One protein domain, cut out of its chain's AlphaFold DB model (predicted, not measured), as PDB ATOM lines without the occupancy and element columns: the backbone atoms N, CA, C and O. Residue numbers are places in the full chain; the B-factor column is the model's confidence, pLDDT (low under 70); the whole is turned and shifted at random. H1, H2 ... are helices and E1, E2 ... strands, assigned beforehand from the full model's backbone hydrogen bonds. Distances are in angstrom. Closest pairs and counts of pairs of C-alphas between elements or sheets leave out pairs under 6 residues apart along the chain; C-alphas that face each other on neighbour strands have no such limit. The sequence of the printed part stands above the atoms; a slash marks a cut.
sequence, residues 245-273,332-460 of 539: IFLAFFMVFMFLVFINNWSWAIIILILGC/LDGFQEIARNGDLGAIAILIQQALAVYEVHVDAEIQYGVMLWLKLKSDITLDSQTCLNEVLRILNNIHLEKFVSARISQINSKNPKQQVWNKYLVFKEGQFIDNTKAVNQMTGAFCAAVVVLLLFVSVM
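Overview. This is residues 245 to 273 and 332 to 460 of the 539 residues of an uncharacterized protein of filamentous cyanobacterium Phorm 46 (UniProt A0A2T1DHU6). Two lobes make this domain: a head built on a strongly twisted sheet of five strands with H4 and H5 over one face, and an arm of three helices, H1, H2 and H6, loosely side by side. H6 leads from the sheet into the arm, and H3 packs on H4 and on residue 398 of H5 in the head. The printed part has 158 residues, in the order H1 H2 H3 H4 E1 E2 H5 E3 E4 E5 H6, a mixed class of helices and strands. The mixed sheet runs E1 E2 E3 E4 E5. The whole is elongated, 64 by 35 by 23 A, and only just compact, close to loose, with a radius of gyration of the C-alphas of 18.0 A.

Along the chain. Find C-alpha 361 at (-23.808, 18.892, -42.914), where E1 begins, residues 361 to 367. E2 is residues 371 to 378, E3 405 to 412, E5 431 to 434, and E4, residues 415 to 428, spans 33.7 A and bends by 65 degrees at residue 420. H3 is residues 332 to 340, H4 344 to 354, and H5 384 to 398, 21.3 A long. H1 starts at C-alpha 245, (13.201, 23.674, -21.570), and runs 21.3 A to residue 259; H2 is residues 262 to 273. H6, residues 436 to 460, runs 35.9 A to C-alpha 460 at (18.122, 17.789, -11.651).

Arrangement. Begin with hairpin E1 and E2, antiparallel, where N 365 and O 373 are 2.9 A apart, within hydrogen-bond range. E2 and E3 are parallel, with N 374 and O 407 at 2.8 A; E2, H5, E3 form a strand-helix-strand unit, two parallel strands joined through a helix, with a right-handed crossover. E3 E4 E5 is a meander, each strand the antiparallel neighbour of the one before, with N 408 and O 423 at 2.8 A and N 428 and O 431 at 2.9 A. H4, over E1 at a height of 7.8 A, and H5, over E3 and E4 at 7.7 A, are on the same face, giving two layers, helices on one face of a sheet. H4 and H5 touch, C-alphas of Ile 351 and Val 391 closest at 6.2 A, at a steep tilt of 58 degrees. H3 touches H4, C-alphas of Ala 339 and Ala 346 closest at 4.9 A. H6 only grazes the sheet, with residues 436 to 440. H1, H2 and H6 form a bundle, helices running alongside one another. H1 and H6 only just touch, with 3 pairs of C-alphas within 8 A, closest Val 252 and Val 450 at 7.5 A; H1 and H2 only just touch, with 3 such pairs, only at the corner, closest Leu 256 and Ala 265 at 6.8 A. Every O i to N i+4 pair is within hydrogen-bond range in H1, H3, H4, H5 and H6, and 7 of 8 in H2.

Size, cuts and confidence. Look for the two farthest C-alphas, Asp 333 and Met 460, 63.8 A apart. Residues 274 to 331 are not printed; C-alphas 273 and 332 are 54.8 A apart across the cut. Of the links that are printed whole, none is long. The mean pLDDT of the printed part is 77.6, and it is under 70 in 41 residues, among them 245 to 273 and 457 to 460.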
ATOM      1  N   ILE A 245      14.514  23.659 -22.222       56.69
ATOM      2  CA  ILE A 245      13.201  23.674 -21.570       56.69
ATOM      3  C   ILE A 245      12.213  24.508 -22.394       56.69
ATOM      4  O   ILE A 245      11.121  24.034 -22.697       56.69
ATOM      5  N   PHE A 246      12.597  25.714 -22.824       60.09
ATOM      6  CA  PHE A 246      11.722  26.585 -23.612       60.09
ATOM      7  C   PHE A 246      11.379  25.994 -24.990       60.09
ATOM      8  O   PHE A 246      10.222  26.027 -25.403       60.09
ATOM      9  N   LEU A 247      12.357  25.392 -25.678       55.91
ATOM     10  CA  LEU A 247      12.147  24.697 -26.954       55.91
ATOM     11  C   LEU A 247      11.260  23.459 -26.792       55.91
ATOM     12  O   LEU A 247      10.378  23.239 -27.619       55.91
ATOM     13  N   ALA A 248      11.433  22.691 -25.713       55.09
ATOM     14  CA  ALA A 248      10.560  21.567 -25.399       55.09
ATOM     15  C   ALA A 248       9.122  22.039 -25.124       55.09
ATOM     16  O   ALA A 248       8.189  21.501 -25.711       55.09
ATOM     17  N   PHE A 249       8.925  23.091 -24.322       62.25
ATOM     18  CA  PHE A 249       7.600  23.683 -24.095       62.25
ATOM     19  C   PHE A 249       6.962  24.206 -25.389       62.25
ATOM     20  O   PHE A 249       5.769  23.996 -25.609       62.25
ATOM     21  N   PHE A 250       7.743  24.839 -26.264       58.69
ATOM     22  CA  PHE A 250       7.266  25.347 -27.549       58.69
ATOM     23  C   PHE A 250       6.886  24.219 -28.521       58.69
ATOM     24  O   PHE A 250       5.818  24.269 -29.129       58.69
ATOM     25  N   MET A 251       7.700  23.161 -28.616       56.38
ATOM     26  CA  MET A 251       7.382  21.968 -29.413       56.38
ATOM     27  C   MET A 251       6.129  21.255 -28.895       56.38
ATOM     28  O   MET A 251       5.293  20.823 -29.684       56.38
ATOM     29  N   VAL A 252       5.950  21.192 -27.574       57.19
ATOM     30  CA  VAL A 252       4.754  20.629 -26.933       57.19
ATOM     31  C   VAL A 252       3.519  21.466 -27.219       57.19
ATOM     32  O   VAL A 252       2.475  20.922 -27.564       57.19
ATOM     33  N   PHE A 253       3.638  22.787 -27.127       54.16
ATOM     34  CA  PHE A 253       2.557  23.707 -27.450       54.16
ATOM     35  C   PHE A 253       2.141  23.585 -28.923       54.16
ATOM     36  O   PHE A 253       0.956  23.421 -29.205       54.16
ATOM     37  N   MET A 254       3.099  23.558 -29.854       48.91
ATOM     38  CA  MET A 254       2.832  23.362 -31.285       48.91
ATOM     39  C   MET A 254       2.192  22.000 -31.585       48.91
ATOM     40  O   MET A 254       1.234  21.926 -32.353       48.91
ATOM     41  N   PHE A 255       2.645  20.931 -30.928       53.59
ATOM     42  CA  PHE A 255       2.084  19.589 -31.098       53.59
ATOM     43  C   PHE A 255       0.667  19.450 -30.507       53.59
ATOM     44  O   PHE A 255      -0.207  18.822 -31.102       53.59
ATOM     45  N   LEU A 256       0.384  20.084 -29.366       49.53
ATOM     46  CA  LEU A 256      -0.958  20.093 -28.768       49.53
ATOM     47  C   LEU A 256      -1.950  20.939 -29.578       49.53
ATOM     48  O   LEU A 256      -3.112  20.548 -29.725       49.53
ATOM     49  N   VAL A 257      -1.488  22.055 -30.153       48.97
ATOM     50  CA  VAL A 257      -2.255  22.870 -31.111       48.97
ATOM     51  C   VAL A 257      -2.552  22.072 -32.387       48.97
ATOM     52  O   VAL A 257      -3.676  22.121 -32.886       48.97
ATOM     53  N   PHE A 258      -1.603  21.257 -32.863       43.28
ATOM     54  CA  PHE A 258      -1.775  20.401 -34.043       43.28
ATOM     55  C   PHE A 258      -2.943  19.403 -33.901       43.28
ATOM     56  O   PHE A 258      -3.717  19.204 -34.840       43.28
ATOM     57  N   ILE A 259      -3.139  18.831 -32.709       51.78
ATOM     58  CA  ILE A 259      -4.090  17.727 -32.475       51.78
ATOM     59  C   ILE A 259      -5.440  18.225 -31.913       51.78
ATOM     60  O   ILE A 259      -6.456  17.532 -32.008       51.78
ATOM     61  N   ASN A 260      -5.502  19.466 -31.415       50.66
ATOM     62  CA  ASN A 260      -6.689  20.085 -30.806       50.66
ATOM     63  C   ASN A 260      -7.330  19.216 -29.698       50.66
ATOM     64  O   ASN A 260      -8.552  19.112 -29.594       50.66
ATOM     65  N   ASN A 261      -6.501  18.559 -28.878       53.31
ATOM     66  CA  ASN A 261      -6.929  17.677 -27.789       53.31
ATOM     67  C   ASN A 261      -6.759  18.381 -26.428       53.31
ATOM     68  O   ASN A 261      -5.709  18.303 -25.788       53.31
ATOM     69  N   TRP A 262      -7.794  19.115 -26.004       48.84
ATOM     70  CA  TRP A 262      -7.739  20.060 -24.877       48.84
ATOM     71  C   TRP A 262      -7.553  19.398 -23.498       48.84
ATOM     72  O   TRP A 262      -7.093  20.055 -22.566       48.84
ATOM     73  N   SER A 263      -7.840  18.100 -23.351       47.31
ATOM     74  CA  SER A 263      -7.725  17.397 -22.062       47.31
ATOM     75  C   SER A 263      -6.280  17.280 -21.557       47.31
ATOM     76  O   SER A 263      -6.044  17.351 -20.354       47.31
ATOM     77  N   TRP A 264      -5.297  17.162 -22.456       46.56
ATOM     78  CA  TRP A 264      -3.877  17.065 -22.085       46.56
ATOM     79  C   TRP A 264      -3.220  18.435 -21.876       46.56
ATOM     80  O   TRP A 264      -2.331  18.563 -21.035       46.56
ATOM     81  N   ALA A 265      -3.704  19.475 -22.563       46.66
ATOM     82  CA  ALA A 265      -3.251  20.851 -22.362       46.66
ATOM     83  C   ALA A 265      -3.510  21.334 -20.924       46.66
ATOM     84  O   ALA A 265      -2.655  21.988 -20.334       46.66
ATOM     85  N   ILE A 266      -4.645  20.942 -20.333       51.66
ATOM     86  CA  ILE A 266      -5.003  21.261 -18.941       51.66
ATOM     87  C   ILE A 266      -4.068  20.549 -17.949       51.66
ATOM     88  O   ILE A 266      -3.587  21.177 -17.012       51.66
ATOM     89  N   ILE A 267      -3.747  19.268 -18.169       54.75
ATOM     90  CA  ILE A 267      -2.836  18.497 -17.298       54.75
ATOM     91  C   ILE A 267      -1.413  19.075 -17.336       54.75
ATOM     92  O   ILE A 267      -0.771  19.214 -16.295       54.75
ATOM     93  N   ILE A 268      -0.936  19.471 -18.520       54.22
ATOM     94  CA  ILE A 268       0.380  20.099 -18.704       54.22
ATOM     95  C   ILE A 268       0.413  21.506 -18.085       54.22
ATOM     96  O   ILE A 268       1.414  21.865 -17.471       54.22
ATOM     97  N   LEU A 269      -0.685  22.267 -18.152       53.16
ATOM     98  CA  LEU A 269      -0.840  23.540 -17.434       53.16
ATOM     99  C   LEU A 269      -0.804  23.357 -15.911       53.16
ATOM    100  O   LEU A 269      -0.139  24.122 -15.222       53.16
ATOM    101  N   ILE A 270      -1.465  22.325 -15.376       55.94
ATOM    102  CA  ILE A 270      -1.485  22.026 -13.934       55.94
ATOM    103  C   ILE A 270      -0.097  21.586 -13.432       55.94
ATOM    104  O   ILE A 270       0.355  22.039 -12.374       55.94
ATOM    105  N   LEU A 271       0.614  20.747 -14.194       51.56
ATOM    106  CA  LEU A 271       1.985  20.327 -13.875       51.56
ATOM    107  C   LEU A 271       2.995  21.473 -14.049       51.56
ATOM    108  O   LEU A 271       3.858  21.651 -13.194       51.56
ATOM    109  N   GLY A 272       2.847  22.299 -15.089       50.47
ATOM    110  CA  GLY A 272       3.647  23.509 -15.299       50.47
ATOM    111  C   GLY A 272       3.459  24.538 -14.180       50.47
ATOM    112  O   GLY A 272       4.440  25.071 -13.662       50.47
ATOM    113  N   CYS A 273       2.221  24.741 -13.717       45.25
ATOM    114  CA  CYS A 273       1.926  25.563 -12.541       45.25
ATOM    115  C   CYS A 273       2.523  24.982 -11.248       45.25
ATOM    116  O   CYS A 273       2.952  25.747 -10.391       45.25
ATOM    117  N   LEU A 332     -23.831  12.418 -60.372       53.62
ATOM    118  CA  LEU A 332     -22.958  11.766 -59.394       53.62
ATOM    119  C   LEU A 332     -21.592  11.400 -59.999       53.62
ATOM    120  O   LEU A 332     -20.570  11.629 -59.354       53.62
ATOM    121  N   ASP A 333     -21.572  10.925 -61.249       58.69
ATOM    122  CA  ASP A 333     -20.337  10.651 -61.999       58.69
ATOM    123  C   ASP A 333     -19.512  11.933 -62.227       58.69
ATOM    124  O   ASP A 333     -18.284  11.923 -62.135       58.69
ATOM    125  N   GLY A 334     -20.183  13.070 -62.455       66.38
ATOM    126  CA  GLY A 334     -19.531  14.374 -62.606       66.38
ATOM    127  C   GLY A 334     -18.848  14.844 -61.320       66.38
ATOM    128  O   GLY A 334     -17.698  15.285 -61.355       66.38
ATOM    129  N   PHE A 335     -19.514  14.701 -60.170       74.06
ATOM    130  CA  PHE A 335     -18.916  15.050 -58.878       74.06
ATOM    131  C   PHE A 335     -17.775  14.113 -58.480       74.06
ATOM    132  O   PHE A 335     -16.834  14.572 -57.837       74.06
ATOM    133  N   GLN A 336     -17.812  12.833 -58.867       80.38
ATOM    134  CA  GLN A 336     -16.717  11.897 -58.589       80.38
ATOM    135  C   GLN A 336     -15.407  12.326 -59.251       80.38
ATOM    136  O   GLN A 336     -14.376  12.352 -58.582       80.38
ATOM    137  N   GLU A 337     -15.433  12.718 -60.524       76.75
ATOM    138  CA  GLU A 337     -14.217  13.150 -61.226       76.75
ATOM    139  C   GLU A 337     -13.691  14.494 -60.688       76.75
ATOM    140  O   GLU A 337     -12.487  14.689 -60.514       76.75
ATOM    141  N   ILE A 338     -14.591  15.415 -60.332       78.69
ATOM    142  CA  ILE A 338     -14.220  16.692 -59.704       78.69
ATOM    143  C   ILE A 338     -13.608  16.452 -58.309       78.69
ATOM    144  O   ILE A 338     -12.573  17.031 -57.969       78.69
ATOM    145  N   ALA A 339     -14.183  15.535 -57.526       83.94
ATOM    146  CA  ALA A 339     -13.657  15.138 -56.223       83.94
ATOM    147  C   ALA A 339     -12.308  14.408 -56.331       83.94
ATOM    148  O   ALA A 339     -11.429  14.633 -55.496       83.94
ATOM    149  N   ARG A 340     -12.100  13.593 -57.374       83.69
ATOM    150  CA  ARG A 340     -10.825  12.910 -57.657       83.69
ATOM    151  C   ARG A 340      -9.685  13.896 -57.887       83.69
ATOM    152  O   ARG A 340      -8.589  13.698 -57.372       83.69
ATOM    153  N   ASN A 341      -9.970  15.013 -58.552       81.19
ATOM    154  CA  ASN A 341      -9.020  16.115 -58.738       81.19
ATOM    155  C   ASN A 341      -8.763  16.933 -57.448       81.19
ATOM    156  O   ASN A 341      -7.950  17.867 -57.421       81.19
ATOM    157  N   GLY A 342      -9.415  16.557 -56.344       80.75
ATOM    158  CA  GLY A 342      -9.210  17.122 -55.018       80.75
ATOM    159  C   GLY A 342      -9.984  18.410 -54.765       80.75
ATOM    160  O   GLY A 342      -9.519  19.238 -53.977       80.75
ATOM    161  N   ASP A 343     -11.120  18.603 -55.440       87.44
ATOM    162  CA  ASP A 343     -12.056  19.680 -55.127       87.44
ATOM    163  C   ASP A 343     -12.785  19.395 -53.807       87.44
ATOM    164  O   ASP A 343     -13.474  18.384 -53.647       87.44
ATOM    165  N   LEU A 344     -12.630  20.304 -52.847       88.12
ATOM    166  CA  LEU A 344     -13.167  20.143 -51.497       88.12
ATOM    167  C   LEU A 344     -14.700  20.141 -51.479       88.12
ATOM    168  O   LEU A 344     -15.299  19.396 -50.706       88.12
ATOM    169  N   GLY A 345     -15.333  20.948 -52.335       85.38
ATOM    170  CA  GLY A 345     -16.787  21.044 -52.416       85.38
ATOM    171  C   GLY A 345     -17.401  19.745 -52.921       85.38
ATOM    172  O   GLY A 345     -18.324  19.220 -52.304       85.38
ATOM    173  N   ALA A 346     -16.844  19.175 -53.988       85.12
ATOM    174  CA  ALA A 346     -17.293  17.898 -54.533       85.12
ATOM    175  C   ALA A 346     -17.093  16.740 -53.541       85.12
ATOM    176  O   ALA A 346     -17.998  15.922 -53.367       85.12
ATOM    177  N   ILE A 347     -15.959  16.702 -52.828       88.38
ATOM    178  CA  ILE A 347     -15.718  15.713 -51.763       88.38
ATOM    179  C   ILE A 347     -16.774  15.847 -50.654       88.38
ATOM    180  O   ILE A 347     -17.378  14.850 -50.252       88.38
ATOM    181  N   ALA A 348     -17.024  17.070 -50.178       91.31
ATOM    182  CA  ALA A 348     -18.018  17.332 -49.142       91.31
ATOM    183  C   ALA A 348     -19.431  16.922 -49.584       91.31
ATOM    184  O   ALA A 348     -20.133  16.265 -48.820       91.31
ATOM    185  N   ILE A 349     -19.826  17.237 -50.822       87.06
ATOM    186  CA  ILE A 349     -21.134  16.878 -51.390       87.06
ATOM    187  C   ILE A 349     -21.317  15.359 -51.441       87.06
ATOM    188  O   ILE A 349     -22.341  14.860 -50.974       87.06
ATOM    189  N   LEU A 350     -20.331  14.612 -51.954       87.62
ATOM    190  CA  LEU A 350     -20.418  13.151 -52.057       87.62
ATOM    191  C   LEU A 350     -20.549  12.489 -50.681       87.62
ATOM    192  O   LEU A 350     -21.358  11.578 -50.500       87.62
ATOM    193  N   ILE A 351     -19.793  12.974 -49.694       91.50
ATOM    194  CA  ILE A 351     -19.853  12.463 -48.320       91.50
ATOM    195  C   ILE A 351     -21.170  12.864 -47.647       91.50
ATOM    196  O   ILE A 351     -21.793  12.040 -46.980       91.50
ATOM    197  N   GLN A 352     -21.632  14.099 -47.841       91.81
ATOM    198  CA  GLN A 352     -22.915  14.563 -47.314       91.81
ATOM    199  C   GLN A 352     -24.079  13.746 -47.881       91.81
ATOM    200  O   GLN A 352     -24.980  13.367 -47.140       91.81
ATOM    201  N   GLN A 353     -24.046  13.430 -49.177       86.69
ATOM    202  CA  GLN A 353     -25.056  12.599 -49.825       86.69
ATOM    203  C   GLN A 353     -25.045  11.163 -49.286       86.69
ATOM    204  O   GLN A 353     -26.107  10.591 -49.049       86.69
ATOM    205  N   ALA A 354     -23.861  10.596 -49.046       87.56
ATOM    206  CA  ALA A 354     -23.711   9.278 -48.433       87.56
ATOM    207  C   ALA A 354     -24.232   9.236 -46.982       87.56
ATOM    208  O   ALA A 354     -24.780   8.230 -46.538       87.56
ATOM    209  N   LEU A 355     -24.118  10.354 -46.261       88.31
ATOM    210  CA  LEU A 355     -24.571  10.513 -44.878       88.31
ATOM    211  C   LEU A 355     -25.952  11.175 -44.752       88.31
ATOM    212  O   LEU A 355     -26.333  11.569 -43.650       88.31
ATOM    213  N   ALA A 356     -26.725  11.283 -45.838       82.69
ATOM    214  CA  ALA A 356     -27.990  12.024 -45.851       82.69
ATOM    215  C   ALA A 356     -29.006  11.515 -44.812       82.69
ATOM    216  O   ALA A 356     -29.759  12.306 -44.250       82.69
ATOM    217  N   VAL A 357     -28.981  10.213 -44.504       82.38
ATOM    218  CA  VAL A 357     -29.839   9.571 -43.488       82.38
ATOM    219  C   VAL A 357     -29.609  10.143 -42.081       82.38
ATOM    220  O   VAL A 357     -30.500  10.085 -41.241       82.38
ATOM    221  N   TYR A 358     -28.431  10.710 -41.822       82.12
ATOM    222  CA  TYR A 358     -28.037  11.241 -40.516       82.12
ATOM    223  C   TYR A 358     -28.226  12.762 -40.390       82.12
ATOM    224  O   TYR A 358     -27.817  13.330 -39.379       82.12
ATOM    225  N   GLU A 359     -28.792  13.421 -41.411       84.19
ATOM    226  CA  GLU A 359     -28.997  14.882 -41.464       84.19
ATOM    227  C   GLU A 359     -27.729  15.688 -41.116       84.19
ATOM    228  O   GLU A 359     -27.764  16.724 -40.451       84.19
ATOM    229  N   VAL A 360     -26.569  15.190 -41.548       87.69
ATOM    230  CA  VAL A 360     -25.267  15.804 -41.268       87.69
ATOM    231  C   VAL A 360     -24.926  16.796 -42.366       87.69
ATOM    232  O   VAL A 360     -25.018  16.475 -43.547       87.69
ATOM    233  N   HIS A 361     -24.453  17.978 -41.980       91.19
ATOM    234  CA  HIS A 361     -23.808  18.892 -42.914       91.19
ATOM    235  C   HIS A 361     -22.298  18.649 -42.916       91.19
ATOM    236  O   HIS A 361     -21.678  18.580 -41.852       91.19
ATOM    237  N   VAL A 362     -21.703  18.495 -44.097       92.19
ATOM    238  CA  VAL A 362     -20.276  18.192 -44.243       92.19
ATOM    239  C   VAL A 362     -19.559  19.398 -44.826       92.19
ATOM    240  O   VAL A 362     -19.889  19.838 -45.921       92.19
ATOM    241  N   ASP A 363     -18.537  19.873 -44.118       91.38
ATOM    242  CA  ASP A 363     -17.565  20.825 -44.653       91.38
ATOM    243  C   ASP A 363     -16.213  20.145 -44.846       91.38
ATOM    244  O   ASP A 363     -15.771  19.369 -43.995       91.38
ATOM    245  N   ALA A 364     -15.534  20.472 -45.942       92.19
ATOM    246  CA  ALA A 364     -14.178  20.023 -46.220       92.19
ATOM    247  C   ALA A 364     -13.226  21.223 -46.266       92.19
ATOM    248  O   ALA A 364     -13.457  22.193 -46.985       92.19
ATOM    249  N   GLU A 365     -12.135  21.143 -45.512       91.31
ATOM    250  CA  GLU A 365     -11.088  22.161 -45.463       91.31
ATOM    251  C   GLU A 365      -9.708  21.510 -45.541       91.31
ATOM    252  O   GLU A 365      -9.537  20.340 -45.200       91.31
ATOM    253  N   ILE A 366      -8.699  22.276 -45.951       84.88
ATOM    254  CA  ILE A 366      -7.304  21.836 -45.879       84.88
ATOM    255  C   ILE A 366      -6.702  22.378 -44.586       84.88
ATOM    256  O   ILE A 366      -6.590  23.588 -44.396       84.88
ATOM    257  N   GLN A 367      -6.286  21.476 -43.704       77.75
ATOM    258  CA  GLN A 367      -5.579  21.810 -42.477       77.75
ATOM    259  C   GLN A 367      -4.063  21.714 -42.710       77.75
ATOM    260  O   GLN A 367      -3.565  20.727 -43.255       77.75
ATOM    261  N   TYR A 368      -3.328  22.759 -42.313       70.31
ATOM    262  CA  TYR A 368      -1.864  22.859 -42.451       70.31
ATOM    263  C   TYR A 368      -1.334  22.644 -43.881       70.31
ATOM    264  O   TYR A 368      -0.213  22.188 -44.070       70.31
ATOM    265  N   GLY A 369      -2.147  22.936 -44.901       68.38
ATOM    266  CA  GLY A 369      -1.766  22.808 -46.311       68.38
ATOM    267  C   GLY A 369      -1.743  21.380 -46.875       68.38
ATOM    268  O   GLY A 369      -1.635  21.239 -48.088       68.38
ATOM    269  N   VAL A 370      -1.882  20.334 -46.048       73.75
ATOM    270  CA  VAL A 370      -1.667  18.933 -46.483       73.75
ATOM    271  C   VAL A 370      -2.710  17.922 -45.992       73.75
ATOM    272  O   VAL A 370      -2.867  16.866 -46.606       73.75
ATOM    273  N   MET A 371      -3.429  18.202 -44.901       82.69
ATOM    274  CA  MET A 371      -4.397  17.268 -44.318       82.69
ATOM    275  C   MET A 371      -5.819  17.647 -44.729       82.69
ATOM    276  O   MET A 371      -6.264  18.764 -44.468       82.69
ATOM    277  N   LEU A 372      -6.559  16.707 -45.321       92.19
ATOM    278  CA  LEU A 372      -7.980  16.898 -45.612       92.19
ATOM    279  C   LEU A 372      -8.785  16.818 -44.311       92.19
ATOM    280  O   LEU A 372      -8.865  15.758 -43.699       92.19
ATOM    281  N   TRP A 373      -9.408  17.909 -43.884       94.62
ATOM    282  CA  TRP A 373     -10.244  17.941 -42.690       94.62
ATOM    283  C   TRP A 373     -11.727  17.969 -43.057       94.62
ATOM    284  O   TRP A 373     -12.242  18.961 -43.564       94.62
ATOM    285  N   LEU A 374     -12.411  16.868 -42.759       95.44
ATOM    286  CA  LEU A 374     -13.843  16.678 -42.929       95.44
ATOM    287  C   LEU A 374     -14.560  16.953 -41.606       95.44
ATOM    288  O   LEU A 374     -14.356  16.260 -40.604       95.44
ATOM    289  N   LYS A 375     -15.406  17.976 -41.602       94.56
ATOM    290  CA  LYS A 375     -16.166  18.435 -40.443       94.56
ATOM    291  C   LYS A 375     -17.623  18.028 -40.612       94.56
ATOM    292  O   LYS A 375     -18.338  18.592 -41.432       94.56
ATOM    293  N   LEU A 376     -18.054  17.058 -39.816       94.62
ATOM    294  CA  LEU A 376     -19.420  16.550 -39.776       94.62
ATOM    295  C   LEU A 376     -20.183  17.345 -38.719       94.62
ATOM    296  O   LEU A 376     -20.012  17.127 -37.517       94.62
ATOM    297  N   LYS A 377     -20.986  18.305 -39.162       92.69
ATOM    298  CA  LYS A 377     -21.801  19.163 -38.305       92.69
ATOM    299  C   LYS A 377     -23.156  18.507 -38.070       92.69
ATOM    300  O   LYS A 377     -23.913  18.289 -39.014       92.69
ATOM    301  N   SER A 378     -23.441  18.185 -36.813       87.88
ATOM    302  CA  SER A 378     -24.729  17.630 -36.395       87.88
ATOM    303  C   SER A 378     -25.109  18.104 -34.993       87.88
ATOM    304  O   SER A 378     -24.246  18.401 -34.160       87.88
ATOM    305  N   ASP A 379     -26.415  18.173 -34.739       84.00
ATOM    306  CA  ASP A 379     -26.995  18.462 -33.424       84.00
ATOM    307  C   ASP A 379     -27.065  17.226 -32.517       84.00
ATOM    308  O   ASP A 379     -27.206  17.365 -31.299       84.00
ATOM    309  N   ILE A 380     -26.950  16.026 -33.096       84.06
ATOM    310  CA  ILE A 380     -26.975  14.746 -32.386       84.06
ATOM    311  C   ILE A 380     -25.590  14.104 -32.375       84.06
ATOM    312  O   ILE A 380     -24.790  14.292 -33.290       84.06
ATOM    313  N   THR A 381     -25.283  13.323 -31.339       84.56
ATOM    314  CA  THR A 381     -24.040  12.543 -31.291       84.56
ATOM    315  C   THR A 381     -24.104  11.419 -32.321       84.56
ATOM    316  O   THR A 381     -24.979  10.560 -32.244       84.56
ATOM    317  N   LEU A 382     -23.181  11.433 -33.280       87.94
ATOM    318  CA  LEU A 382     -23.100  10.444 -34.350       87.94
ATOM    319  C   LEU A 382     -22.252   9.255 -33.897       87.94
ATOM    320  O   LEU A 382     -21.252   9.440 -33.196       87.94
ATOM    321  N   ASP A 383     -22.603   8.047 -34.342       91.38
ATOM    322  CA  ASP A 383     -21.732   6.890 -34.144       91.38
ATOM    323  C   ASP A 383     -20.459   7.032 -34.989       91.38
ATOM    324  O   ASP A 383     -20.480   6.984 -36.223       91.38
ATOM    325  N   SER A 384     -19.328   7.203 -34.303       91.06
ATOM    326  CA  SER A 384     -18.054   7.516 -34.954       91.06
ATOM    327  C   SER A 384     -17.567   6.419 -35.899       91.06
ATOM    328  O   SER A 384     -16.844   6.726 -36.845       91.06
ATOM    329  N   GLN A 385     -17.932   5.152 -35.662       91.19
ATOM    330  CA  GLN A 385     -17.475   4.040 -36.491       91.19
ATOM    331  C   GLN A 385     -18.312   3.902 -37.762       91.19
ATOM    332  O   GLN A 385     -17.761   3.695 -38.839       91.19
ATOM    333  N   THR A 386     -19.626   4.077 -37.653       90.81
ATOM    334  CA  THR A 386     -20.539   4.067 -38.798       90.81
ATOM    335  C   THR A 386     -20.217   5.211 -39.756       90.81
ATOM    336  O   THR A 386     -20.016   4.973 -40.947       90.81
ATOM    337  N   CYS A 387     -20.052   6.437 -39.242       91.88
ATOM    338  CA  CYS A 387     -19.647   7.574 -40.072       91.88
ATOM    339  C   CYS A 387     -18.269   7.364 -40.709       91.88
ATOM    340  O   CYS A 387     -18.075   7.694 -41.876       91.88
ATOM    341  N   LEU A 388     -17.314   6.802 -39.964       93.12
ATOM    342  CA  LEU A 388     -15.981   6.492 -40.475       93.12
ATOM    343  C   LEU A 388     -16.032   5.500 -41.644       93.12
ATOM    344  O   LEU A 388     -15.400   5.746 -42.667       93.12
ATOM    345  N   ASN A 389     -16.779   4.405 -41.506       93.38
ATOM    346  CA  ASN A 389     -16.892   3.388 -42.549       93.38
ATOM    347  C   ASN A 389     -17.491   3.975 -43.837       93.38
ATOM    348  O   ASN A 389     -17.001   3.688 -44.928       93.38
ATOM    349  N   GLU A 390     -18.497   4.842 -43.707       92.44
ATOM    350  CA  GLU A 390     -19.141   5.479 -44.855       92.44
ATOM    351  C   GLU A 390     -18.217   6.488 -45.549       92.44
ATOM    352  O   GLU A 390     -18.078   6.478 -46.772       92.44
ATOM    353  N   VAL A 391     -17.502   7.307 -44.774       94.25
ATOM    354  CA  VAL A 391     -16.501   8.234 -45.319       94.25
ATOM    355  C   VAL A 391     -15.375   7.468 -46.018       94.25
ATOM    356  O   VAL A 391     -15.000   7.829 -47.130       94.25
ATOM    357  N   LEU A 392     -14.860   6.390 -45.416       93.56
ATOM    358  CA  LEU A 392     -13.828   5.543 -46.027       93.56
ATOM    359  C   LEU A 392     -14.301   4.927 -47.344       93.56
ATOM    360  O   LEU A 392     -13.555   4.947 -48.322       93.56
ATOM    361  N   ARG A 393     -15.544   4.434 -47.391       93.31
ATOM    362  CA  ARG A 393     -16.160   3.904 -48.614       93.31
ATOM    363  C   ARG A 393     -16.123   4.938 -49.737       93.31
ATOM    364  O   ARG A 393     -15.712   4.617 -50.846       93.31
ATOM    365  N   ILE A 394     -16.511   6.181 -49.453       91.62
ATOM    366  CA  ILE A 394     -16.518   7.262 -50.447       91.62
ATOM    367  C   ILE A 394     -15.098   7.666 -50.857       91.62
ATOM    368  O   ILE A 394     -14.798   7.691 -52.049       91.62
ATOM    369  N   LEU A 395     -14.210   7.935 -49.896       91.69
ATOM    370  CA  LEU A 395     -12.840   8.373 -50.181       91.69
ATOM    371  C   LEU A 395     -12.058   7.339 -51.004       91.69
ATOM    372  O   LEU A 395     -11.341   7.712 -51.934       91.69
ATOM    373  N   ASN A 396     -12.230   6.049 -50.701       90.94
ATOM    374  CA  ASN A 396     -11.551   4.967 -51.413       90.94
ATOM    375  C   ASN A 396     -12.140   4.719 -52.806       90.94
ATOM    376  O   ASN A 396     -11.393   4.370 -53.710       90.94
ATOM    377  N   ASN A 397     -13.439   4.966 -53.007       89.00
ATOM    378  CA  ASN A 397     -14.066   4.861 -54.328       89.00
ATOM    379  C   ASN A 397     -13.641   5.990 -55.280       89.00
ATOM    380  O   ASN A 397     -13.543   5.780 -56.486       89.00
ATOM    381  N   ILE A 398     -13.412   7.199 -54.760       86.25
ATOM    382  CA  ILE A 398     -13.022   8.349 -55.591       86.25
ATOM    383  C   ILE A 398     -11.537   8.265 -56.002       86.25
ATOM    384  O   ILE A 398     -11.170   8.791 -57.055       86.25
ATOM    385  N   HIS A 399     -10.709   7.563 -55.216       79.81
ATOM    386  CA  HIS A 399      -9.246   7.499 -55.345       79.81
ATOM    387  C   HIS A 399      -8.582   8.883 -55.224       79.81
ATOM    388  O   HIS A 399      -7.968   9.388 -56.161       79.81
ATOM    389  N   LEU A 400      -8.710   9.522 -54.055       79.12
ATOM    390  CA  LEU A 400      -8.040  10.801 -53.775       79.12
ATOM    391  C   LEU A 400      -6.520  10.595 -53.628       79.12
ATOM    392  O   LEU A 400      -6.023  10.420 -52.519       79.12
ATOM    393  N   GLU A 401      -5.767  10.676 -54.726       69.88
ATOM    394  CA  GLU A 401      -4.292  10.597 -54.705       69.88
ATOM    395  C   GLU A 401      -3.626  11.873 -54.161       69.88
ATOM    396  O   GLU A 401      -2.471  11.861 -53.740       69.88
ATOM    397  N   LYS A 402      -4.364  12.989 -54.138       73.75
ATOM    398  CA  LYS A 402      -3.852  14.306 -53.731       73.75
ATOM    399  C   LYS A 402      -3.591  14.429 -52.227       73.75
ATOM    400  O   LYS A 402      -2.777  15.254 -51.819       73.75
ATOM    401  N   PHE A 403      -4.292  13.655 -51.394       79.62
ATOM    402  CA  PHE A 403      -4.219  13.775 -49.937       79.62
ATOM    403  C   PHE A 403      -3.593  12.528 -49.316       79.62
ATOM    404  O   PHE A 403      -4.079  11.418 -49.497       79.62
ATOM    405  N   VAL A 404      -2.542  12.719 -48.518       82.44
ATOM    406  CA  VAL A 404      -1.833  11.620 -47.834       82.44
ATOM    407  C   VAL A 404      -2.440  11.318 -46.456       82.44
ATOM    408  O   VAL A 404      -2.232  10.254 -45.875       82.44
ATOM    409  N   SER A 405      -3.224  12.251 -45.912       86.00
ATOM    410  CA  SER A 405      -3.915  12.090 -44.634       86.00
ATOM    411  C   SER A 405      -5.251  12.820 -44.630       86.00
ATOM    412  O   SER A 405      -5.428  13.829 -45.320       86.00
ATOM    413  N   ALA A 406      -6.186  12.313 -43.829       90.88
ATOM    414  CA  ALA A 406      -7.461  12.970 -43.600       90.88
ATOM    415  C   ALA A 406      -7.848  12.916 -42.120       90.88
ATOM    416  O   ALA A 406      -7.556  11.955 -41.413       90.88
ATOM    417  N   ARG A 407      -8.530  13.950 -41.643       93.38
ATOM    418  CA  ARG A 407      -9.134  14.016 -40.317       93.38
ATOM    419  C   ARG A 407     -10.635  14.108 -40.483       93.38
ATOM    420  O   ARG A 407     -11.118  14.926 -41.254       93.38
ATOM    421  N   ILE A 408     -11.365  13.318 -39.713       95.06
ATOM    422  CA  ILE A 408     -12.820  13.383 -39.639       95.06
ATOM    423  C   ILE A 408     -13.173  13.818 -38.227       95.06
ATOM    424  O   ILE A 408     -12.764  13.179 -37.255       95.06
ATOM    425  N   SER A 409     -13.924  14.903 -38.106       93.19
ATOM    426  CA  SER A 409     -14.366  15.424 -36.818       93.19
ATOM    427  C   SER A 409     -15.869  15.577 -36.807       93.19
ATOM    428  O   SER A 409     -16.420  16.219 -37.697       93.19
ATOM    429  N   GLN A 410     -16.519  15.095 -35.752       92.88
ATOM    430  CA  GLN A 410     -17.852  15.588 -35.441       92.88
ATOM    431  C   GLN A 410     -17.741  16.945 -34.740       92.88
ATOM    432  O   GLN A 410     -17.069  17.074 -33.711       92.88
ATOM    433  N   ILE A 411     -18.444  17.941 -35.274       90.00
ATOM    434  CA  ILE A 411     -18.595  19.270 -34.683       90.00
ATOM    435  C   ILE A 411     -20.043  19.436 -34.237       90.00
ATOM    436  O   ILE A 411     -20.972  19.146 -34.989       90.00
ATOM    437  N   ASN A 412     -20.237  19.915 -33.011       86.62
ATOM    438  CA  ASN A 412     -21.571  20.245 -32.535       86.62
ATOM    439  C   ASN A 412     -22.103  21.474 -33.294       86.62
ATOM    440  O   ASN A 412     -21.493  22.544 -33.243       86.62
ATOM    441  N   SER A 413     -23.245  21.340 -33.971       83.12
ATOM    442  CA  SER A 413     -23.834  22.434 -34.759       83.12
ATOM    443  C   SER A 413     -24.194  23.669 -33.916       83.12
ATOM    444  O   SER A 413     -24.080  24.794 -34.404       83.12
ATOM    445  N   LYS A 414     -24.538  23.497 -32.630       83.69
ATOM    446  CA  LYS A 414     -24.835  24.596 -31.688       83.69
ATOM    447  C   LYS A 414     -23.583  25.227 -31.087       83.69
ATOM    448  O   LYS A 414     -23.618  26.386 -30.678       83.69
ATOM    449  N   ASN A 415     -22.477  24.487 -31.021       82.31
ATOM    450  CA  ASN A 415     -21.201  24.979 -30.507       82.31
ATOM    451  C   ASN A 415     -20.042  24.580 -31.435       82.31
ATOM    452  O   ASN A 415     -19.380  23.569 -31.192       82.31
ATOM    453  N   PRO A 416     -19.723  25.404 -32.452       77.25
ATOM    454  CA  PRO A 416     -18.690  25.090 -33.440       77.25
ATOM    455  C   PRO A 416     -17.274  24.900 -32.871       77.25
ATOM    456  O   PRO A 416     -16.408  24.356 -33.550       77.25
ATOM    457  N   LYS A 417     -17.013  25.352 -31.634       75.81
ATOM    458  CA  LYS A 417     -15.730  25.134 -30.943       75.81
ATOM    459  C   LYS A 417     -15.647  23.759 -30.275       75.81
ATOM    460  O   LYS A 417     -14.554  23.316 -29.932       75.81
ATOM    461  N   GLN A 418     -16.781  23.091 -30.081       79.00
ATOM    462  CA  GLN A 418     -16.863  21.793 -29.433       79.00
ATOM    463  C   GLN A 418     -16.749  20.672 -30.470       79.00
ATOM    464  O   GLN A 418     -17.670  20.413 -31.247       79.00
ATOM    465  N   GLN A 419     -15.608  19.987 -30.443       83.75
ATOM    466  CA  GLN A 419     -15.392  18.748 -31.186       83.75
ATOM    467  C   GLN A 419     -15.821  17.565 -30.319       83.75
ATOM    468  O   GLN A 419     -15.371  17.443 -29.181       83.75
ATOM    469  N   VAL A 420     -16.691  16.710 -30.853       87.88
ATOM    470  CA  VAL A 420     -17.235  15.559 -30.114       87.88
ATOM    471  C   VAL A 420     -16.269  14.380 -30.187       87.88
ATOM    472  O   VAL A 420     -15.887  13.819 -29.164       87.88
ATOM    473  N   TRP A 421     -15.825  14.031 -31.392       91.00
ATOM    474  CA  TRP A 421     -14.820  12.998 -31.620       91.00
ATOM    475  C   TRP A 421     -13.976  13.318 -32.851       91.00
ATOM    476  O   TRP A 421     -14.368  14.114 -33.707       91.00
ATOM    477  N   ASN A 422     -12.806  12.682 -32.921       90.00
ATOM    478  CA  ASN A 422     -11.865  12.782 -34.029       90.00
ATOM    479  C   ASN A 422     -11.452  11.381 -34.490       90.00
ATOM    480  O   ASN A 422     -11.129  10.527 -33.663       90.00
ATOM    481  N   LYS A 423     -11.426  11.177 -35.805       92.31
ATOM    482  CA  LYS A 423     -10.818  10.026 -36.469       92.31
ATOM    483  C   LYS A 423      -9.722  10.519 -37.406       92.31
ATOM    484  O   LYS A 423      -9.879  11.557 -38.048       92.31
ATOM    485  N   TYR A 424      -8.623   9.781 -37.470       91.25
ATOM    486  CA  TYR A 424      -7.460  10.125 -38.281       91.25
ATOM    487  C   TYR A 424      -7.203   9.019 -39.285       91.25
ATOM    488  O   TYR A 424      -7.082   7.858 -38.904       91.25
ATOM    489  N   LEU A 425      -7.108   9.387 -40.553       91.44
ATOM    490  CA  LEU A 425      -6.869   8.490 -41.669       91.44
ATOM    491  C   LEU A 425      -5.493   8.752 -42.258       91.44
ATOM    492  O   LEU A 425      -5.050   9.901 -42.358       91.44
ATOM    493  N   VAL A 426      -4.853   7.682 -42.705       88.88
ATOM    494  CA  VAL A 426      -3.631   7.743 -43.505       88.88
ATOM    495  C   VAL A 426      -3.884   7.051 -44.834       88.88
ATOM    496  O   VAL A 426      -4.566   6.027 -44.875       88.88
ATOM    497  N   PHE A 427      -3.356   7.615 -45.913       84.75
ATOM    498  CA  PHE A 427      -3.362   6.971 -47.216       84.75
ATOM    499  C   PHE A 427      -2.189   5.992 -47.290       84.75
ATOM    500  O   PHE A 427      -1.027   6.383 -47.157       84.75
ATOM    501  N   LYS A 428      -2.485   4.706 -47.463       81.75
ATOM    502  CA  LYS A 428      -1.486   3.641 -47.542       81.75
ATOM    503  C   LYS A 428      -1.941   2.593 -48.549       81.75
ATOM    504  O   LYS A 428      -3.095   2.183 -48.532       81.75
ATOM    505  N   GLU A 429      -1.026   2.149 -49.411       82.88
ATOM    506  CA  GLU A 429      -1.295   1.075 -50.385       82.88
ATOM    507  C   GLU A 429      -2.510   1.372 -51.296       82.88
ATOM    508  O   GLU A 429      -3.266   0.476 -51.652       82.88
ATOM    509  N   GLY A 430      -2.707   2.643 -51.674       80.88
ATOM    510  CA  GLY A 430      -3.768   3.056 -52.604       80.88
ATOM    511  C   GLY A 430      -5.141   3.313 -51.972       80.88
ATOM    512  O   GLY A 430      -6.095   3.582 -52.699       80.88
ATOM    513  N   GLN A 431      -5.258   3.254 -50.642       89.94
ATOM    514  CA  GLN A 431      -6.511   3.478 -49.919       89.94
ATOM    515  C   GLN A 431      -6.293   4.221 -48.595       89.94
ATOM    516  O   GLN A 431      -5.238   4.133 -47.966       89.94
ATOM    517  N   PHE A 432      -7.312   4.939 -48.135       90.44
ATOM    518  CA  PHE A 432      -7.374   5.451 -46.773       90.44
ATOM    519  C   PHE A 432      -7.695   4.324 -45.793       90.44
ATOM    520  O   PHE A 432      -8.605   3.522 -46.016       90.44
ATOM    521  N   ILE A 433      -6.967   4.307 -44.678       90.94
ATOM    522  CA  ILE A 433      -7.176   3.389 -43.555       90.94
ATOM    523  C   ILE A 433      -7.277   4.165 -42.239       90.94
ATOM    524  O   ILE A 433      -6.662   5.224 -42.085       90.94
ATOM    525  N   ASP A 434      -8.042   3.639 -41.276       92.56
ATOM    526  CA  ASP A 434      -8.140   4.222 -39.933       92.56
ATOM    527  C   ASP A 434      -6.802   4.089 -39.191       92.56
ATOM    528  O   ASP A 434      -6.324   2.990 -38.906       92.56
ATOM    529  N   ASN A 435      -6.209   5.231 -38.858       89.75
ATOM    530  CA  ASN A 435      -4.959   5.362 -38.119       89.75
ATOM    531  C   ASN A 435      -5.160   6.004 -36.733       89.75
ATOM    532  O   ASN A 435      -4.198   6.377 -36.058       89.75
ATOM    533  N   THR A 436      -6.408   6.138 -36.277       88.31
ATOM    534  CA  THR A 436      -6.765   6.851 -35.042       88.31
ATOM    535  C   THR A 436      -6.043   6.284 -33.824       88.31
ATOM    536  O   THR A 436      -5.551   7.037 -32.984       88.31
ATOM    537  N   LYS A 437      -5.925   4.953 -33.723       84.94
ATOM    538  CA  LYS A 437      -5.246   4.299 -32.596       84.94
ATOM    539  C   LYS A 437      -3.761   4.655 -32.545       84.94
ATOM    540  O   LYS A 437      -3.273   4.988 -31.468       84.94
ATOM    541  N   ALA A 438      -3.061   4.612 -33.678       75.75
ATOM    542  CA  ALA A 438      -1.636   4.925 -33.731       75.75
ATOM    543  C   ALA A 438      -1.381   6.410 -33.448       75.75
ATOM    544  O   ALA A 438      -0.484   6.729 -32.673       75.75
ATOM    545  N   VAL A 439      -2.213   7.309 -33.991       77.19
ATOM    546  CA  VAL A 439      -2.145   8.746 -33.684       77.19
ATOM    547  C   VAL A 439      -2.357   8.984 -32.189       77.19
ATOM    548  O   VAL A 439      -1.551   9.665 -31.560       77.19
ATOM    549  N   ASN A 440      -3.372   8.370 -31.580       78.56
ATOM    550  CA  ASN A 440      -3.630   8.511 -30.145       78.56
ATOM    551  C   ASN A 440      -2.501   7.922 -29.280       78.56
ATOM    552  O   ASN A 440      -2.135   8.522 -28.271       78.56
ATOM    553  N   GLN A 441      -1.921   6.783 -29.672       75.12
ATOM    554  CA  GLN A 441      -0.777   6.173 -28.984       75.12
ATOM    555  C   GLN A 441       0.481   7.037 -29.081       75.12
ATOM    556  O   GLN A 441       1.125   7.282 -28.064       75.12
ATOM    557  N   MET A 442       0.805   7.537 -30.274       69.56
ATOM    558  CA  MET A 442       1.929   8.447 -30.498       69.56
ATOM    559  C   MET A 442       1.753   9.737 -29.696       69.56
ATOM    560  O   MET A 442       2.683  10.183 -29.032       69.56
ATOM    561  N   THR A 443       0.535  10.283 -29.682       69.38
ATOM    562  CA  THR A 443       0.185  11.461 -28.878       69.38
ATOM    563  C   THR A 443       0.389  11.190 -27.391       69.38
ATOM    564  O   THR A 443       1.023  11.983 -26.702       69.38
ATOM    565  N   GLY A 444      -0.102  10.053 -26.890       71.44
ATOM    566  CA  GLY A 444       0.065   9.658 -25.492       71.44
ATOM    567  C   GLY A 444       1.530   9.451 -25.101       71.44
ATOM    568  O   GLY A 444       1.955   9.946 -24.060       71.44
ATOM    569  N   ALA A 445       2.317   8.779 -25.947       71.25
ATOM    570  CA  ALA A 445       3.748   8.564 -25.731       71.25
ATOM    571  C   ALA A 445       4.529   9.884 -25.721       71.25
ATOM    572  O   ALA A 445       5.384  10.087 -24.860       71.25
ATOM    573  N   PHE A 446       4.196  10.802 -26.631       67.00
ATOM    574  CA  PHE A 446       4.789  12.132 -26.672       67.00
ATOM    575  C   PHE A 446       4.451  12.934 -25.410       67.00
ATOM    576  O   PHE A 446       5.352  13.439 -24.744       67.00
ATOM    577  N   CYS A 447       3.178  12.973 -25.004       70.50
ATOM    578  CA  CYS A 447       2.775  13.606 -23.749       70.50
ATOM    579  C   CYS A 447       3.488  12.991 -22.533       70.50
ATOM    580  O   CYS A 447       3.934  13.721 -21.651       70.50
ATOM    581  N   ALA A 448       3.640  11.666 -22.483       74.19
ATOM    582  CA  ALA A 448       4.359  10.988 -21.406       74.19
ATOM    583  C   ALA A 448       5.850  11.355 -21.387       74.19
ATOM    584  O   ALA A 448       6.383  11.669 -20.324       74.19
ATOM    585  N   ALA A 449       6.513  11.384 -22.546       72.00
ATOM    586  CA  ALA A 449       7.914  11.791 -22.663       72.00
ATOM    587  C   ALA A 449       8.132  13.228 -22.169       72.00
ATOM    588  O   ALA A 449       9.109  13.514 -21.480       72.00
ATOM    589  N   VAL A 450       7.182  14.117 -22.454       71.50
ATOM    590  CA  VAL A 450       7.192  15.507 -21.987       71.50
ATOM    591  C   VAL A 450       7.034  15.578 -20.475       71.50
ATOM    592  O   VAL A 450       7.795  16.281 -19.817       71.50
ATOM    593  N   VAL A 451       6.095  14.825 -19.898       76.00
ATOM    594  CA  VAL A 451       5.937  14.750 -18.438       76.00
ATOM    595  C   VAL A 451       7.212  14.214 -17.781       76.00
ATOM    596  O   VAL A 451       7.677  14.788 -16.800       76.00
ATOM    597  N   VAL A 452       7.827  13.168 -18.342       76.94
ATOM    598  CA  VAL A 452       9.099  12.617 -17.848       76.94
ATOM    599  C   VAL A 452      10.219  13.651 -17.932       76.94
ATOM    600  O   VAL A 452      10.968  13.804 -16.971       76.94
ATOM    601  N   LEU A 453      10.311  14.400 -19.031       73.81
ATOM    602  CA  LEU A 453      11.285  15.478 -19.185       73.81
ATOM    603  C   LEU A 453      11.078  16.576 -18.132       73.81
ATOM    604  O   LEU A 453      12.042  17.004 -17.502       73.81
ATOM    605  N   LEU A 454       9.832  16.990 -17.886       71.31
ATOM    606  CA  LEU A 454       9.504  17.984 -16.859       71.31
ATOM    607  C   LEU A 454       9.846  17.492 -15.445       71.31
ATOM    608  O   LEU A 454      10.382  18.252 -14.632       71.31
ATOM    609  N   LEU A 455       9.592  16.214 -15.149       73.94
ATOM    610  CA  LEU A 455       9.978  15.593 -13.880       73.94
ATOM    611  C   LEU A 455      11.502  15.480 -13.743       73.94
ATOM    612  O   LEU A 455      12.040  15.788 -12.683       73.94
ATOM    613  N   PHE A 456      12.211  15.104 -14.808       71.25
ATOM    614  CA  PHE A 456      13.669  15.014 -14.823       71.25
ATOM    615  C   PHE A 456      14.324  16.378 -14.585       71.25
ATOM    616  O   PHE A 456      15.209  16.498 -13.740       71.25
ATOM    617  N   VAL A 457      13.835  17.426 -15.255       65.56
ATOM    618  CA  VAL A 457      14.255  18.815 -15.011       65.56
ATOM    619  C   VAL A 457      14.010  19.207 -13.549       65.56
ATOM    620  O   VAL A 457      14.885  19.800 -12.922       65.56
ATOM    621  N   SER A 458      12.875  18.805 -12.970       62.78
ATOM    622  CA  SER A 458      12.544  19.076 -11.562       62.78
ATOM    623  C   SER A 458      13.438  18.332 -10.557       62.78
ATOM    624  O   SER A 458      13.630  18.819  -9.447       62.78
ATOM    625  N   VAL A 459      13.985  17.164 -10.919       66.19
ATOM    626  CA  VAL A 459      14.905  16.367 -10.078       66.19
ATOM    627  C   VAL A 459      16.356  16.842 -10.204       66.19
ATOM    628  O   VAL A 459      17.091  16.853  -9.216       66.19
ATOM    629  N   MET A 460      16.777  17.251 -11.404       56.97
ATOM    630  CA  MET A 460      18.122  17.789 -11.651       56.97
ATOM    631  C   MET A 460      18.299  19.201 -11.081       56.97
ATOM    632  O   MET A 460      19.425  19.634 -10.832       56.97
TER     633      MET A 460